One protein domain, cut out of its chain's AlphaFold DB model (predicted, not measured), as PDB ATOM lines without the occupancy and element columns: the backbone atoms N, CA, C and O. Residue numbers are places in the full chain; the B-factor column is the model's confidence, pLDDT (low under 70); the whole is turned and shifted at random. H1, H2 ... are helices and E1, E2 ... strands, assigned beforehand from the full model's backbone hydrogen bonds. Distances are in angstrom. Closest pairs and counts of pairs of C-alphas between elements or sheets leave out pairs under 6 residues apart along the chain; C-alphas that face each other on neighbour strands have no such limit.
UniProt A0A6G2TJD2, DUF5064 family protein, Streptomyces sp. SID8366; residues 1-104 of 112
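Overview. This is residues 1 to 104 of the 112 residues of the protein "DUF5064 family protein" of Streptomyces sp. SID8366 (UniProt A0A6G2TJD2). A twisted sheet of five strands makes one layer, and H1, H2 and H3 cover one of its faces while the other face is bare. H3 follows E3 along its length, H1 slants over the E4 and E5 side, and little H2 sits over E1. The 104 printed residues hold five named strands followed by three named helices, and the sheet, in the order E1 - E2 - E3 - E4 - E5, is antiparallel throughout. The class is mixed, helices and strands; the whole is compact, with a radius of gyration of the C-alphas of 13.6 A, yet elongated, spanning 43 by 25 by 17 A.

Arrangement. E1, residues 2 to 5, E2, residues 8 to 13, E3, residues 23 to 34, E4, residues 38 to 49, and E5, residues 52 to 61, form a meander, each strand the antiparallel neighbour of the one before, and each pair in turn is a hairpin. N 3 and O 10 are 2.9 A apart between E1 and E2, N 11 and O 25 2.8 A between E2 and E3, N 28 and O 44 2.8 A between E3 and E4, and N 45 and O 56 2.8 A between E4 and E5, each within hydrogen-bond range. E3 bends by 70 degrees at residue 31 and E4 by 51 degrees at residue 46. H3, residues 93 to 104, is on the sheet at a height of 7.1 A, only just over E3 with 3 of its C-alphas, and runs along the strands at 13 degrees to E3 on the local plane; the closest C-alphas of the two are those of Ala 31 and Leu 103, 5.4 A apart. H1, residues 69 to 77, is on the sheet at a height of 8.4 A, only just over E4 with 3 of its C-alphas, and runs slantwise to the strands at 34 degrees to E4 on the local plane. H2, residues 87 to 91, is on the same face as H1, and its closest C-alpha to E1 is that of Ile 88, 6.4 A from that of Ala 2. H1 and H3 are apart. In H1 and H3 every O i to N i+4 pair is within hydrogen-bond range; in H2 it is 0 of 1, with 1 of 2 O i to N i+3 pairs.

Along the chain. E1 begins at C-alpha 2, (140.469, 140.960, 145.036). E3 is 29.8 A long, E4 31.3 A, E5 28.6 A and E2 16.5 A. H1 is 11.8 A long, and H3, 16.4 A, ends at C-alpha 104, (143.379, 163.332, 139.138).

Size, cuts and confidence. The C-alphas farthest apart, those of Asn 17 and Pro 35, are 44.9 A apart. The printed part has no cut and no long link. Its mean pLDDT is 88.3, with residues 87 to 90 under 70.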
ATOM      1  N   MET A   1     141.611 136.489 146.582       84.94
ATOM      2  CA  MET A   1     140.481 137.285 146.066       84.94
ATOM      3  C   MET A   1     140.888 138.748 145.995       84.94
ATOM      4  O   MET A   1     141.735 139.167 146.769       84.94
ATOM      5  N   ALA A   2     140.309 139.511 145.073       86.56
ATOM      6  CA  ALA A   2     140.469 140.960 145.036       86.56
ATOM      7  C   ALA A   2     139.077 141.590 145.027       86.56
ATOM      8  O   ALA A   2     138.234 141.193 144.221       86.56
ATOM      9  N   GLN A   3     138.839 142.533 145.931       89.31
ATOM     10  CA  GLN A   3     137.597 143.284 146.015       89.31
ATOM     11  C   GLN A   3     137.916 144.760 145.845       89.31
ATOM     12  O   GLN A   3     138.731 145.331 146.564       89.31
ATOM     13  N   TRP A   4     137.282 145.369 144.852       91.50
ATOM     14  CA  TRP A   4     137.476 146.772 144.544       91.50
ATOM     15  C   TRP A   4     136.275 147.598 144.991       91.50
ATOM     16  O   TRP A   4     135.123 147.190 144.838       91.50
ATOM     17  N   SER A   5     136.555 148.776 145.528       91.44
ATOM     18  CA  SER A   5     135.598 149.827 145.847       91.44
ATOM     19  C   SER A   5     136.229 151.192 145.540       91.44
ATOM     20  O   SER A   5     137.456 151.316 145.495       91.44
ATOM     21  N   PRO A   6     135.431 152.247 145.314       92.00
ATOM     22  CA  PRO A   6     135.976 153.573 145.046       92.00
ATOM     23  C   PRO A   6     136.852 154.044 146.221       92.00
ATOM     24  O   PRO A   6     136.362 154.296 147.317       92.00
ATOM     25  N   GLY A   7     138.165 154.125 145.982       91.25
ATOM     26  CA  GLY A   7     139.170 154.569 146.958       91.25
ATOM     27  C   GLY A   7     139.724 153.459 147.858       91.25
ATOM     28  O   GLY A   7     140.513 153.733 148.762       91.25
ATOM     29  N   CYS A   8     139.326 152.203 147.635       93.38
ATOM     30  CA  CYS A   8     139.772 151.064 148.429       93.38
ATOM     31  C   CYS A   8     139.904 149.807 147.564       93.38
ATOM     32  O   CYS A   8     138.958 149.389 146.900       93.38
ATOM     33  N   LEU A   9     141.073 149.178 147.592       92.06
ATOM     34  CA  LEU A   9     141.315 147.882 146.973       92.06
ATOM     35  C   LEU A   9     141.745 146.889 148.048       92.06
ATOM     36  O   LEU A   9     142.825 147.019 148.617       92.06
ATOM     37  N   GLU A  10     140.921 145.885 148.302       91.56
ATOM     38  CA  GLU A  10     141.233 144.788 149.211       91.56
ATOM     39  C   GLU A  10     141.780 143.609 148.413       91.56
ATOM     40  O   GLU A  10     141.189 143.174 147.421       91.56
ATOM     41  N   ILE A  11     142.928 143.095 148.840       89.94
ATOM     42  CA  ILE A  11     143.647 142.034 148.157       89.94
ATOM     43  C   ILE A  11     143.988 140.948 149.162       89.94
ATOM     44  O   ILE A  11     144.715 141.174 150.123       89.94
ATOM     45  N   GLN A  12     143.499 139.749 148.889       89.12
ATOM     46  CA  GLN A  12     143.742 138.568 149.696       89.12
ATOM     47  C   GLN A  12     144.350 137.487 148.821       89.12
ATOM     48  O   GLN A  12     143.828 137.169 147.751       89.12
ATOM     49  N   HIS A  13     145.433 136.886 149.273       88.19
ATOM     50  CA  HIS A  13     146.075 135.764 148.619       88.19
ATOM     51  C   HIS A  13     146.552 134.793 149.686       88.19
ATOM     52  O   HIS A  13     147.163 135.192 150.676       88.19
ATOM     53  N   GLU A  14     146.240 133.519 149.500       87.19
ATOM     54  CA  GLU A  14     146.663 132.455 150.401       87.19
ATOM     55  C   GLU A  14     147.708 131.609 149.681       87.19
ATOM     56  O   GLU A  14     147.491 131.188 148.542       87.19
ATOM     57  N   ALA A  15     148.845 131.386 150.344       85.25
ATOM     58  CA  ALA A  15     149.958 130.655 149.764       85.25
ATOM     59  C   ALA A  15     149.550 129.213 149.445       85.25
ATOM     60  O   ALA A  15     149.194 128.454 150.346       85.25
ATOM     61  N   LEU A  16     149.671 128.803 148.183       83.94
ATOM     62  CA  LEU A  16     149.374 127.419 147.788       83.94
ATOM     63  C   LEU A  16     150.557 126.464 148.015       83.94
ATOM     64  O   LEU A  16     150.371 125.251 148.049       83.94
ATOM     65  N   ASN A  17     151.780 126.994 148.123       81.56
ATOM     66  CA  ASN A  17     153.024 126.230 148.259       81.56
ATOM     67  C   ASN A  17     154.079 127.037 149.035       81.56
ATOM     68  O   ASN A  17     153.961 128.246 149.163       81.56
ATOM     69  N   ALA A  18     155.177 126.397 149.452       77.62
ATOM     70  CA  ALA A  18     156.271 127.048 150.192       77.62
ATOM     71  C   ALA A  18     157.038 128.148 149.417       77.62
ATOM     72  O   ALA A  18     157.810 128.885 150.017       77.62
ATOM     73  N   GLN A  19     156.862 128.224 148.094       78.25
ATOM     74  CA  GLN A  19     157.443 129.264 147.227       78.25
ATOM     75  C   GLN A  19     156.463 130.416 146.955       78.25
ATOM     76  O   GLN A  19     156.810 131.371 146.264       78.25
ATOM     77  N   ASP A  20     155.233 130.287 147.444       81.06
ATOM     78  CA  ASP A  20     154.166 131.267 147.317       81.06
ATOM     79  C   ASP A  20     153.960 131.950 148.670       81.06
ATOM     80  O   ASP A  20     154.338 131.410 149.713       81.06
ATOM     81  N   ILE A  21     153.381 133.143 148.666       86.25
ATOM     82  CA  ILE A  21     153.263 133.959 149.878       86.25
ATOM     83  C   ILE A  21     151.817 134.280 150.179       86.25
ATOM     84  O   ILE A  21     151.049 134.594 149.283       86.25
ATOM     85  N   SER A  22     151.442 134.240 151.451       88.44
ATOM     86  CA  SER A  22     150.127 134.693 151.879       88.44
ATOM     87  C   SER A  22     150.169 136.186 152.179       88.44
ATOM     88  O   SER A  22     151.099 136.679 152.821       88.44
ATOM     89  N   TYR A  23     149.169 136.923 151.717       89.88
ATOM     90  CA  TYR A  23     149.004 138.330 152.054       89.88
ATOM     91  C   TYR A  23     147.531 138.717 152.094       89.88
ATOM     92  O   TYR A  23     146.728 138.280 151.276       89.88
ATOM     93  N   ASP A  24     147.197 139.568 153.049       92.81
ATOM     94  CA  ASP A  24     145.902 140.217 153.199       92.81
ATOM     95  C   ASP A  24     146.208 141.701 153.356       92.81
ATOM     96  O   ASP A  24     146.789 142.117 154.356       92.81
ATOM     97  N   VAL A  25     145.962 142.484 152.310       92.88
ATOM     98  CA  VAL A  25     146.293 143.907 152.291       92.88
ATOM     99  C   VAL A  25     145.138 144.723 151.737       92.88
ATOM    100  O   VAL A  25     144.551 144.411 150.704       92.88
ATOM    101  N   THR A  26     144.861 145.826 152.409       94.62
ATOM    102  CA  THR A  26     143.947 146.872 151.979       94.62
ATOM    103  C   THR A  26     144.769 148.052 151.487       94.62
ATOM    104  O   THR A  26     145.614 148.590 152.205       94.62
ATOM    105  N   VAL A  27     144.531 148.464 150.247       93.50
ATOM    106  CA  VAL A  27     145.153 149.631 149.628       93.50
ATOM    107  C   VAL A  27     144.103 150.726 149.520       93.50
ATOM    108  O   VAL A  27     143.248 150.705 148.635       93.50
ATOM    109  N   ASN A  28     144.167 151.692 150.427       94.94
ATOM    110  CA  ASN A  28     143.381 152.913 150.347       94.94
ATOM    111  C   ASN A  28     144.084 153.924 149.454       94.94
ATOM    112  O   ASN A  28     145.312 154.033 149.479       94.94
ATOM    113  N   TYR A  29     143.310 154.667 148.674       93.88
ATOM    114  CA  TYR A  29     143.855 155.704 147.819       93.88
ATOM    115  C   TYR A  29     142.880 156.863 147.634       93.88
ATOM    116  O   TYR A  29     141.683 156.665 147.434       93.88
ATOM    117  N   GLU A  30     143.409 158.081 147.694       93.75
ATOM    118  CA  GLU A  30     142.625 159.315 147.653       93.75
ATOM    119  C   GLU A  30     143.357 160.418 146.882       93.75
ATOM    120  O   GLU A  30     144.588 160.510 146.918       93.75
ATOM    121  N   ALA A  31     142.600 161.256 146.167       92.69
ATOM    122  CA  ALA A  31     143.156 162.428 145.501       92.69
ATOM    123  C   ALA A  31     143.705 163.403 146.545       92.69
ATOM    124  O   ALA A  31     142.998 163.790 147.473       92.69
ATOM    125  N   THR A  32     144.943 163.845 146.365       91.69
ATOM    126  CA  THR A  32     145.544 164.865 147.221       91.69
ATOM    127  C   THR A  32     146.406 165.819 146.403       91.69
ATOM    128  O   THR A  32     146.712 165.579 145.233       91.69
ATOM    129  N   THR A  33     146.782 166.932 147.019       88.88
ATOM    130  CA  THR A  33     147.711 167.898 146.432       88.88
ATOM    131  C   THR A  33     148.927 167.993 147.335       88.88
ATOM    132  O   THR A  33     148.828 168.471 148.464       88.88
ATOM    133  N   ASP A  34     150.063 167.523 146.837       87.31
ATOM    134  CA  ASP A  34     151.349 167.687 147.493       87.31
ATOM    135  C   ASP A  34     151.883 169.108 147.224       87.31
ATOM    136  O   ASP A  34     151.795 169.595 146.093       87.31
ATOM    137  N   PRO A  35     152.440 169.809 148.228       85.94
ATOM    138  CA  PRO A  35     152.982 171.156 148.038       85.94
ATOM    139  C   PRO A  35     154.199 171.208 147.099       85.94
ATOM    140  O   PRO A  35     154.535 172.286 146.611       85.94
ATOM    141  N   THR A  36     154.862 170.075 146.859       87.06
ATOM    142  CA  THR A  36     156.077 169.957 146.042       87.06
ATOM    143  C   THR A  36     155.762 169.412 144.655       87.06
ATOM    144  O   THR A  36     156.172 169.994 143.655       87.06
ATOM    145  N   GLU A  37     155.033 168.296 144.591       84.62
ATOM    146  CA  GLU A  37     154.752 167.586 143.333       84.62
ATOM    147  C   GLU A  37     153.415 167.993 142.696       84.62
ATOM    148  O   GLU A  37     153.119 167.631 141.555       84.62
ATOM    149  N   GLY A  38     152.602 168.778 143.407       88.06
ATOM    150  CA  GLY A  38     151.292 169.204 142.949       88.06
ATOM    151  C   GLY A  38     150.259 168.089 143.065       88.06
ATOM    152  O   GLY A  38     150.196 167.345 144.043       88.06
ATOM    153  N   ARG A  39     149.373 168.001 142.078       90.06
ATOM    154  CA  ARG A  39     148.229 167.098 142.134       90.06
ATOM    155  C   ARG A  39     148.630 165.634 141.946       90.06
ATOM    156  O   ARG A  39     149.325 165.286 140.992       90.06
ATOM    157  N   GLY A  40     148.082 164.756 142.779       93.12
ATOM    158  CA  GLY A  40     148.253 163.318 142.629       93.12
ATOM    159  C   GLY A  40     147.323 162.511 143.519       93.12
ATOM    160  O   GLY A  40     146.237 162.958 143.887       93.12
ATOM    161  N   VAL A  41     147.758 161.301 143.846       93.94
ATOM    162  CA  VAL A  41     147.014 160.357 144.676       93.94
ATOM    163  C   VAL A  41     147.915 159.863 145.799       93.94
ATOM    164  O   VAL A  41     149.037 159.404 145.568       93.94
ATOM    165  N   GLN A  42     147.411 159.947 147.026       94.81
ATOM    166  CA  GLN A  42     148.038 159.339 148.189       94.81
ATOM    167  C   GLN A  42     147.533 157.909 148.319       94.81
ATOM    168  O   GLN A  42     146.336 157.685 148.443       94.81
ATOM    169  N   PHE A  43     148.455 156.955 148.344       94.62
ATOM    170  CA  PHE A  43     148.179 155.552 148.610       94.62
ATOM    171  C   PHE A  43     148.601 155.197 150.034       94.62
ATOM    172  O   PHE A  43     149.635 155.665 150.532       94.62
ATOM    173  N   ARG A  44     147.818 154.332 150.676       95.69
ATOM    174  CA  ARG A  44     148.103 153.731 151.975       95.69
ATOM    175  C   ARG A  44     147.796 152.240 151.919       95.69
ATOM    176  O   ARG A  44     146.655 151.852 151.708       95.69
ATOM    177  N   MET A  45     148.817 151.420 152.110       94.31
ATOM    178  CA  MET A  45     148.722 149.968 152.184       94.31
ATOM    179  C   MET A  45     148.768 149.539 153.646       94.31
ATOM    180  O   MET A  45     149.734 149.850 154.339       94.31
ATOM    181  N   ILE A  46     147.755 148.811 154.096       95.06
ATOM    182  CA  ILE A  46     147.635 148.318 155.470       95.06
ATOM    183  C   ILE A  46     147.238 146.849 155.425       95.06
ATOM    184  O   ILE A  46     146.423 146.471 154.592       95.06
ATOM    185  N   GLY A  47     147.777 146.024 156.312       93.88
ATOM    186  CA  GLY A  47     147.362 144.627 156.438       93.88
ATOM    187  C   GLY A  47     148.495 143.754 156.942       93.88
ATOM    188  O   GLY A  47     149.249 144.171 157.823       93.88
ATOM    189  N   ALA A  48     148.647 142.567 156.365       92.69
ATOM    190  CA  ALA A  48     149.742 141.659 156.655       92.69
ATOM    191  C   ALA A  48     150.277 140.944 155.404       92.69
ATOM    192  O   ALA A  48     149.521 140.464 154.562       92.69
ATOM    193  N   VAL A  49     151.601 140.811 155.320       91.12
ATOM    194  CA  VAL A  49     152.316 140.030 154.297       91.12
ATOM    195  C   VAL A  49     153.136 138.957 155.010       91.12
ATOM    196  O   VAL A  49     153.951 139.282 155.869       91.12
ATOM    197  N   GLU A  50     152.900 137.681 154.707       88.31
ATOM    198  CA  GLU A  50     153.493 136.521 155.399       88.31
ATOM    199  C   GLU A  50     153.359 136.597 156.936       88.31
ATOM    200  O   GLU A  50     154.275 136.264 157.689       88.31
ATOM    201  N   GLY A  51     152.221 137.107 157.418       86.94
ATOM    202  CA  GLY A  51     151.965 137.313 158.848       86.94
ATOM    203  C   GLY A  51     152.691 138.512 159.474       86.94
ATOM    204  O   GLY A  51     152.535 138.756 160.669       86.94
ATOM    205  N   LYS A  52     153.457 139.289 158.699       91.12
ATOM    206  CA  LYS A  52     154.070 140.541 159.162       91.12
ATOM    207  C   LYS A  52     153.117 141.706 158.911       91.12
ATOM    208  O   LYS A  52     152.707 141.882 157.764       91.12
ATOM    209  N   PRO A  53     152.790 142.520 159.927       92.75
ATOM    210  CA  PRO A  53     151.940 143.683 159.732       92.75
ATOM    211  C   PRO A  53     152.634 144.712 158.836       92.75
ATOM    212  O   PRO A  53     153.828 144.981 158.993       92.75
ATOM    213  N   VAL A  54     151.871 145.302 157.920       92.88
ATOM    214  CA  VAL A  54     152.329 146.363 157.021       92.88
ATOM    215  C   VAL A  54     151.463 147.609 157.211       92.88
ATOM    216  O   VAL A  54     150.244 147.506 157.329       92.88
ATOM    217  N   ASP A  55     152.100 148.778 157.256       94.94
ATOM    218  CA  ASP A  55     151.468 150.103 157.179       94.94
ATOM    219  C   ASP A  55     152.418 151.002 156.391       94.94
ATOM    220  O   ASP A  55     153.385 151.538 156.920       94.94
ATOM    221  N   GLU A  56     152.176 151.107 155.092       94.56
ATOM    222  CA  GLU A  56     153.043 151.830 154.175       94.56
ATOM    223  C   GLU A  56     152.257 152.904 153.443       94.56
ATOM    224  O   GLU A  56     151.136 152.688 152.988       94.56
ATOM    225  N   ARG A  57     152.876 154.069 153.268       94.38
ATOM    226  CA  ARG A  57     152.299 155.187 152.519       94.38
ATOM    227  C   ARG A  57     153.222 155.614 151.392       94.38
ATOM    228  O   ARG A  57     154.447 155.538 151.507       94.38
ATOM    229  N   PHE A  58     152.627 156.023 150.279       93.88
ATOM    230  CA  PHE A  58     153.336 156.625 149.156       93.88
ATOM    231  C   PHE A  58     152.415 157.514 148.339       93.88
ATOM    232  O   PHE A  58     151.240 157.210 148.162       93.88
ATOM    233  N   PHE A  59     152.972 158.608 147.850       93.75
ATOM    234  CA  PHE A  59     152.300 159.513 146.938       93.75
ATOM    235  C   PHE A  59     152.731 159.199 145.506       93.75
ATOM    236  O   PHE A  59     153.886 158.828 145.276       93.75
ATOM    237  N   LEU A  60     151.805 159.340 144.561       93.94
ATOM    238  CA  LEU A  60     152.121 159.374 143.139       93.94
ATOM    239  C   LEU A  60     151.499 160.616 142.501       93.94
ATOM    240  O   LEU A  60     150.287 160.811 142.637       93.94
ATOM    241  N   PRO A  61     152.284 161.424 141.772       93.25
ATOM    242  CA  PRO A  61     151.747 162.536 140.998       93.25
ATOM    243  C   PRO A  61     150.871 162.015 139.852       93.25
ATOM    244  O   PRO A  61     151.031 160.877 139.404       93.25
ATOM    245  N   ALA A  62     149.968 162.862 139.353       91.44
ATOM    246  CA  ALA A  62     148.974 162.510 138.333       91.44
ATOM    247  C   ALA A  62     149.552 161.824 137.079       91.44
ATOM    248  O   ALA A  62     148.917 160.929 136.529       91.44
ATOM    249  N   ASP A  63     150.766 162.186 136.664       91.50
ATOM    250  CA  ASP A  63     151.452 161.579 135.513       91.50
ATOM    251  C   ASP A  63     151.841 160.104 135.762       91.50
ATOM    252  O   ASP A  63     151.838 159.274 134.854       91.50
ATOM    253  N   HIS A  64     152.097 159.747 137.024       91.81
ATOM    254  CA  HIS A  64     152.617 158.443 137.440       91.81
ATOM    255  C   HIS A  64     151.582 157.530 138.119       91.81
ATOM    256  O   HIS A  64     151.894 156.367 138.389       91.81
ATOM    257  N   VAL A  65     150.345 157.985 138.367       90.94
ATOM    258  CA  VAL A  65     149.311 157.155 139.032       90.94
ATOM    259  C   VAL A  65     148.965 155.886 138.249       90.94
ATOM    260  O   VAL A  65     148.543 154.898 138.842       90.94
ATOM    261  N   ALA A  66     149.179 155.874 136.928       89.00
ATOM    262  CA  ALA A  66     148.962 154.689 136.099       89.00
ATOM    263  C   ALA A  66     149.943 153.539 136.405       89.00
ATOM    264  O   ALA A  66     149.644 152.385 136.108       89.00
ATOM    265  N   ASP A  67     151.085 153.841 137.026       90.12
ATOM    266  CA  ASP A  67     152.159 152.892 137.339       90.12
ATOM    267  C   ASP A  67     152.182 152.497 138.833       90.12
ATOM    268  O   ASP A  67     153.196 152.022 139.349       90.12
ATOM    269  N   PHE A  68     151.059 152.671 139.548       89.62
ATOM    270  CA  PHE A  68     150.949 152.451 141.001       89.62
ATOM    271  C   PHE A  68     151.311 151.035 141.473       89.62
ATOM    272  O   PHE A  68     151.730 150.841 142.617       89.62
ATOM    273  N   GLU A  69     151.198 150.041 140.594       88.94
ATOM    274  CA  GLU A  69     151.539 148.649 140.886       88.94
ATOM    275  C   GLU A  69     153.026 148.482 141.224       88.94
ATOM    276  O   GLU A  69     153.376 147.658 142.071       88.94
ATOM    277  N   ARG A  70     153.921 149.273 140.608       88.88
ATOM    278  CA  ARG A  70     155.371 149.179 140.847       88.88
ATOM    279  C   ARG A  70     155.771 149.542 142.279       88.88
ATOM    280  O   ARG A  70     156.417 148.710 142.923       88.88
ATOM    281  N   PRO A  71     155.442 150.739 142.807       91.62
ATOM    282  CA  PRO A  71     155.764 151.079 144.188       91.62
ATOM    283  C   PRO A  71     155.026 150.182 145.180       91.62
ATOM    284  O   PRO A  71     155.620 149.820 146.193       91.62
ATOM    285  N   LEU A  72     153.791 149.763 144.879       88.94
ATOM    286  CA  LEU A  72     153.040 148.837 145.726       88.94
ATOM    287  C   LEU A  72     153.749 147.479 145.843       88.94
ATOM    288  O   LEU A  72     154.063 147.040 146.948       88.94
ATOM    289  N   THR A  73     154.095 146.862 144.707       89.12
ATOM    290  CA  THR A  73     154.823 145.582 144.667       89.12
ATOM    291  C   THR A  73     156.153 145.698 145.397       89.12
ATOM    292  O   THR A  73     156.485 144.856 146.225       89.12
ATOM    293  N   ARG A  74     156.910 146.772 145.141       89.88
ATOM    294  CA  ARG A  74     158.210 146.999 145.779       89.88
ATOM    295  C   ARG A  74     158.096 147.115 147.299       89.88
ATOM    296  O   ARG A  74     158.965 146.613 148.007       89.88
ATOM    297  N   LYS A  75     157.045 147.769 147.800       91.19
ATOM    298  CA  LYS A  75     156.784 147.887 149.237       91.19
ATOM    299  C   LYS A  75     156.424 146.543 149.846       91.19
ATOM    300  O   LYS A  75     157.062 146.160 150.812       91.19
ATOM    301  N   MET A  76     155.501 145.788 149.253       88.12
ATOM    302  CA  MET A  76     155.174 144.432 149.720       88.12
ATOM    303  C   MET A  76     156.397 143.511 149.701       88.12
ATOM    304  O   MET A  76     156.628 142.762 150.647       88.12
ATOM    305  N   GLN A  77     157.226 143.624 148.662       88.94
ATOM    306  CA  GLN A  77     158.459 142.859 148.509       88.94
ATOM    307  C   GLN A  77     159.462 143.127 149.634       88.94
ATOM    308  O   GLN A  77     160.244 142.244 149.957       88.94
ATOM    309  N   ALA A  78     159.438 144.300 150.269       90.25
ATOM    310  CA  ALA A  78     160.293 144.579 151.420       90.25
ATOM    311  C   ALA A  78     159.925 143.737 152.658       90.25
ATOM    312  O   ALA A  78     160.764 143.543 153.538       90.25
ATOM    313  N   TYR A  79     158.697 143.213 152.725       89.00
ATOM    314  CA  TYR A  79     158.219 142.385 153.836       89.00
ATOM    315  C   TYR A  79     158.377 140.884 153.578       89.00
ATOM    316  O   TYR A  79     158.332 140.104 154.533       89.00
ATOM    317  N   SER A  80     158.645 140.481 152.333       84.50
ATOM    318  CA  SER A  80     158.812 139.082 151.942       84.50
ATOM    319  C   SER A  80     160.197 138.794 151.364       84.50
ATOM    320  O   SER A  80     160.775 139.598 150.639       84.50
ATOM    321  N   SER A  81     160.731 137.608 151.650       80.62
ATOM    322  CA  SER A  81     161.931 137.081 150.983       80.62
ATOM    323  C   SER A  81     161.637 136.446 149.620       80.62
ATOM    324  O   SER A  81     162.572 136.151 148.877       80.62
ATOM    325  N   HIS A  82     160.363 136.229 149.286       81.75
ATOM    326  CA  HIS A  82     159.920 135.639 148.025       81.75
ATOM    327  C   HIS A  82     159.366 136.698 147.083       81.75
ATOM    328  O   HIS A  82     158.839 137.714 147.527       81.75
ATOM    329  N   THR A  83     159.446 136.443 145.779       80.19
ATOM    330  CA  THR A  83     158.893 137.340 144.762       80.19
ATOM    331  C   THR A  83     157.401 137.575 144.993       80.19
ATOM    332  O   THR A  83     156.595 136.655 144.866       80.19
ATOM    333  N   VAL A  84     157.021 138.821 145.276       80.88
ATOM    334  CA  VAL A  84     155.615 139.222 145.360       80.88
ATOM    335  C   VAL A  84     155.083 139.402 143.946       80.88
ATOM    336  O   VAL A  84     155.553 140.264 143.204       80.88
ATOM    337  N   SER A  85     154.070 138.618 143.578       73.56
ATOM    338  CA  SER A  85     153.327 138.831 142.339       73.56
ATOM    339  C   SER A  85     151.936 139.373 142.638       73.56
ATOM    340  O   SER A  85     151.104 138.696 143.243       73.56
ATOM    341  N   LEU A  86     151.659 140.582 142.154       71.69
ATOM    342  CA  LEU A  86     150.341 141.212 142.221       71.69
ATOM    343  C   LEU A  86     149.440 140.812 141.044       71.69
ATOM    344  O   LEU A  86     148.584 141.580 140.626       71.69
ATOM    345  N   SER A  87     149.579 139.597 140.503       65.06
ATOM    346  CA  SER A  87     148.742 139.125 139.384       65.06
ATOM    347  C   SER A  87     147.240 139.206 139.685       65.06
ATOM    348  O   SER A  87     146.443 139.397 138.771       65.06
ATOM    349  N   ILE A  88     146.855 139.116 140.962       59.69
ATOM    350  CA  ILE A  88     145.466 139.247 141.407       59.69
ATOM    351  C   ILE A  88     144.951 140.698 141.326       59.69
ATOM    352  O   ILE A  88     143.747 140.908 141.274       59.69
ATOM    353  N   VAL A  89     145.832 141.705 141.253       64.25
ATOM    354  CA  VAL A  89     145.446 143.101 140.980       64.25
ATOM    355  C   VAL A  89     144.921 143.237 139.557       64.25
ATOM    356  O   VAL A  89     144.050 144.063 139.323       64.25
ATOM    357  N   ASN A  90     145.344 142.379 138.623       69.31
ATOM    358  CA  ASN A  90     144.942 142.466 137.219       69.31
ATOM    359  C   ASN A  90     143.416 142.377 137.017       69.31
ATOM    360  O   ASN A  90     142.902 142.963 136.077       69.31
ATOM    361  N   VAL A  91     142.670 141.710 137.915       74.56
ATOM    362  CA  VAL A  91     141.198 141.649 137.800       74.56
ATOM    363  C   VAL A  91     140.501 142.950 138.212       74.56
ATOM    364  O   VAL A  91     139.403 143.230 137.748       74.56
ATOM    365  N   ALA A  92     141.129 143.744 139.082       82.62
ATOM    366  CA  ALA A  92     140.603 145.021 139.570       82.62
ATOM    367  C   ALA A  92     141.331 146.230 138.962       82.62
ATOM    368  O   ALA A  92     140.926 147.373 139.170       82.62
ATOM    369  N   LYS A  93     142.408 145.987 138.212       84.00
ATOM    370  CA  LYS A  93     143.331 146.993 137.699       84.00
ATOM    371  C   LYS A  93     142.623 148.039 136.852       84.00
ATOM    372  O   LYS A  93     142.835 149.225 137.085       84.00
ATOM    373  N   ASP A  94     141.771 147.623 135.920       87.56
ATOM    374  CA  ASP A  94     141.022 148.551 135.068       87.56
ATOM    375  C   ASP A  94     140.113 149.478 135.885       87.56
ATOM    376  O   ASP A  94     140.081 150.682 135.635       87.56
ATOM    377  N   HIS A  95     139.440 148.951 136.915       90.06
ATOM    378  CA  HIS A  95     138.594 149.746 137.808       90.06
ATOM    379  C   HIS A  95     139.410 150.744 138.636       90.06
ATOM    380  O   HIS A  95     139.040 151.915 138.748       90.06
ATOM    381  N   VAL A  96     140.548 150.302 139.178       90.50
ATOM    382  CA  VAL A  96     141.462 151.168 139.929       90.50
ATOM    383  C   VAL A  96     142.004 152.269 139.025       90.50
ATOM    384  O   VAL A  96     141.890 153.436 139.374       90.50
ATOM    385  N   LEU A  97     142.525 151.928 137.845       90.81
ATOM    386  CA  LEU A  97     143.062 152.889 136.878       90.81
ATOM    387  C   LEU A  97     142.019 153.908 136.424       90.81
ATOM    388  O   LEU A  97     142.327 155.097 136.350       90.81
ATOM    389  N   ALA A  98     140.798 153.458 136.122       91.88
ATOM    390  CA  ALA A  98     139.707 154.345 135.739       91.88
ATOM    391  C   ALA A  98     139.399 155.353 136.856       91.88
ATOM    392  O   ALA A  98     139.343 156.553 136.597       91.88
ATOM    393  N   HIS A  99     139.298 154.883 138.102       92.56
ATOM    394  CA  HIS A  99     139.026 155.756 139.240       92.56
ATOM    395  C   HIS A  99     140.208 156.676 139.573       92.56
ATOM    396  O   HIS A  99     140.008 157.849 139.854       92.56
ATOM    397  N   LEU A 100     141.452 156.197 139.486       92.12
ATOM    398  CA  LEU A 100     142.643 157.030 139.679       92.12
ATOM    399  C   LEU A 100     142.695 158.184 138.675       92.12
ATOM    400  O   LEU A 100     143.026 159.302 139.057       92.12
ATOM    401  N   ARG A 101     142.343 157.924 137.410       91.12
ATOM    402  CA  ARG A 101     142.239 158.959 136.374       91.12
ATOM    403  C   ARG A 101     141.165 159.984 136.709       91.12
ATOM    404  O   ARG A 101     141.441 161.173 136.635       91.12
ATOM    405  N   GLU A 102     139.986 159.534 137.125       92.25
ATOM    406  CA  GLU A 102     138.911 160.426 137.570       92.25
ATOM    407  C   GLU A 102     139.359 161.296 138.756       92.25
ATOM    408  O   GLU A 102     139.188 162.511 138.733       92.25
ATOM    409  N   LEU A 103     140.026 160.699 139.746       90.88
ATOM    410  CA  LEU A 103     140.547 161.386 140.928       90.88
ATOM    411  C   LEU A 103     141.572 162.481 140.599       90.88
ATOM    412  O   LEU A 103     141.634 163.479 141.319       90.88
ATOM    413  N   VAL A 104     142.387 162.319 139.551       89.88
ATOM    414  CA  VAL A 104     143.379 163.332 139.138       89.88
ATOM    415  C   VAL A 104     142.858 164.312 138.084       89.88
ATOM    416  O   VAL A 104     143.418 165.399 137.953       89.88
TER     417      VAL A 104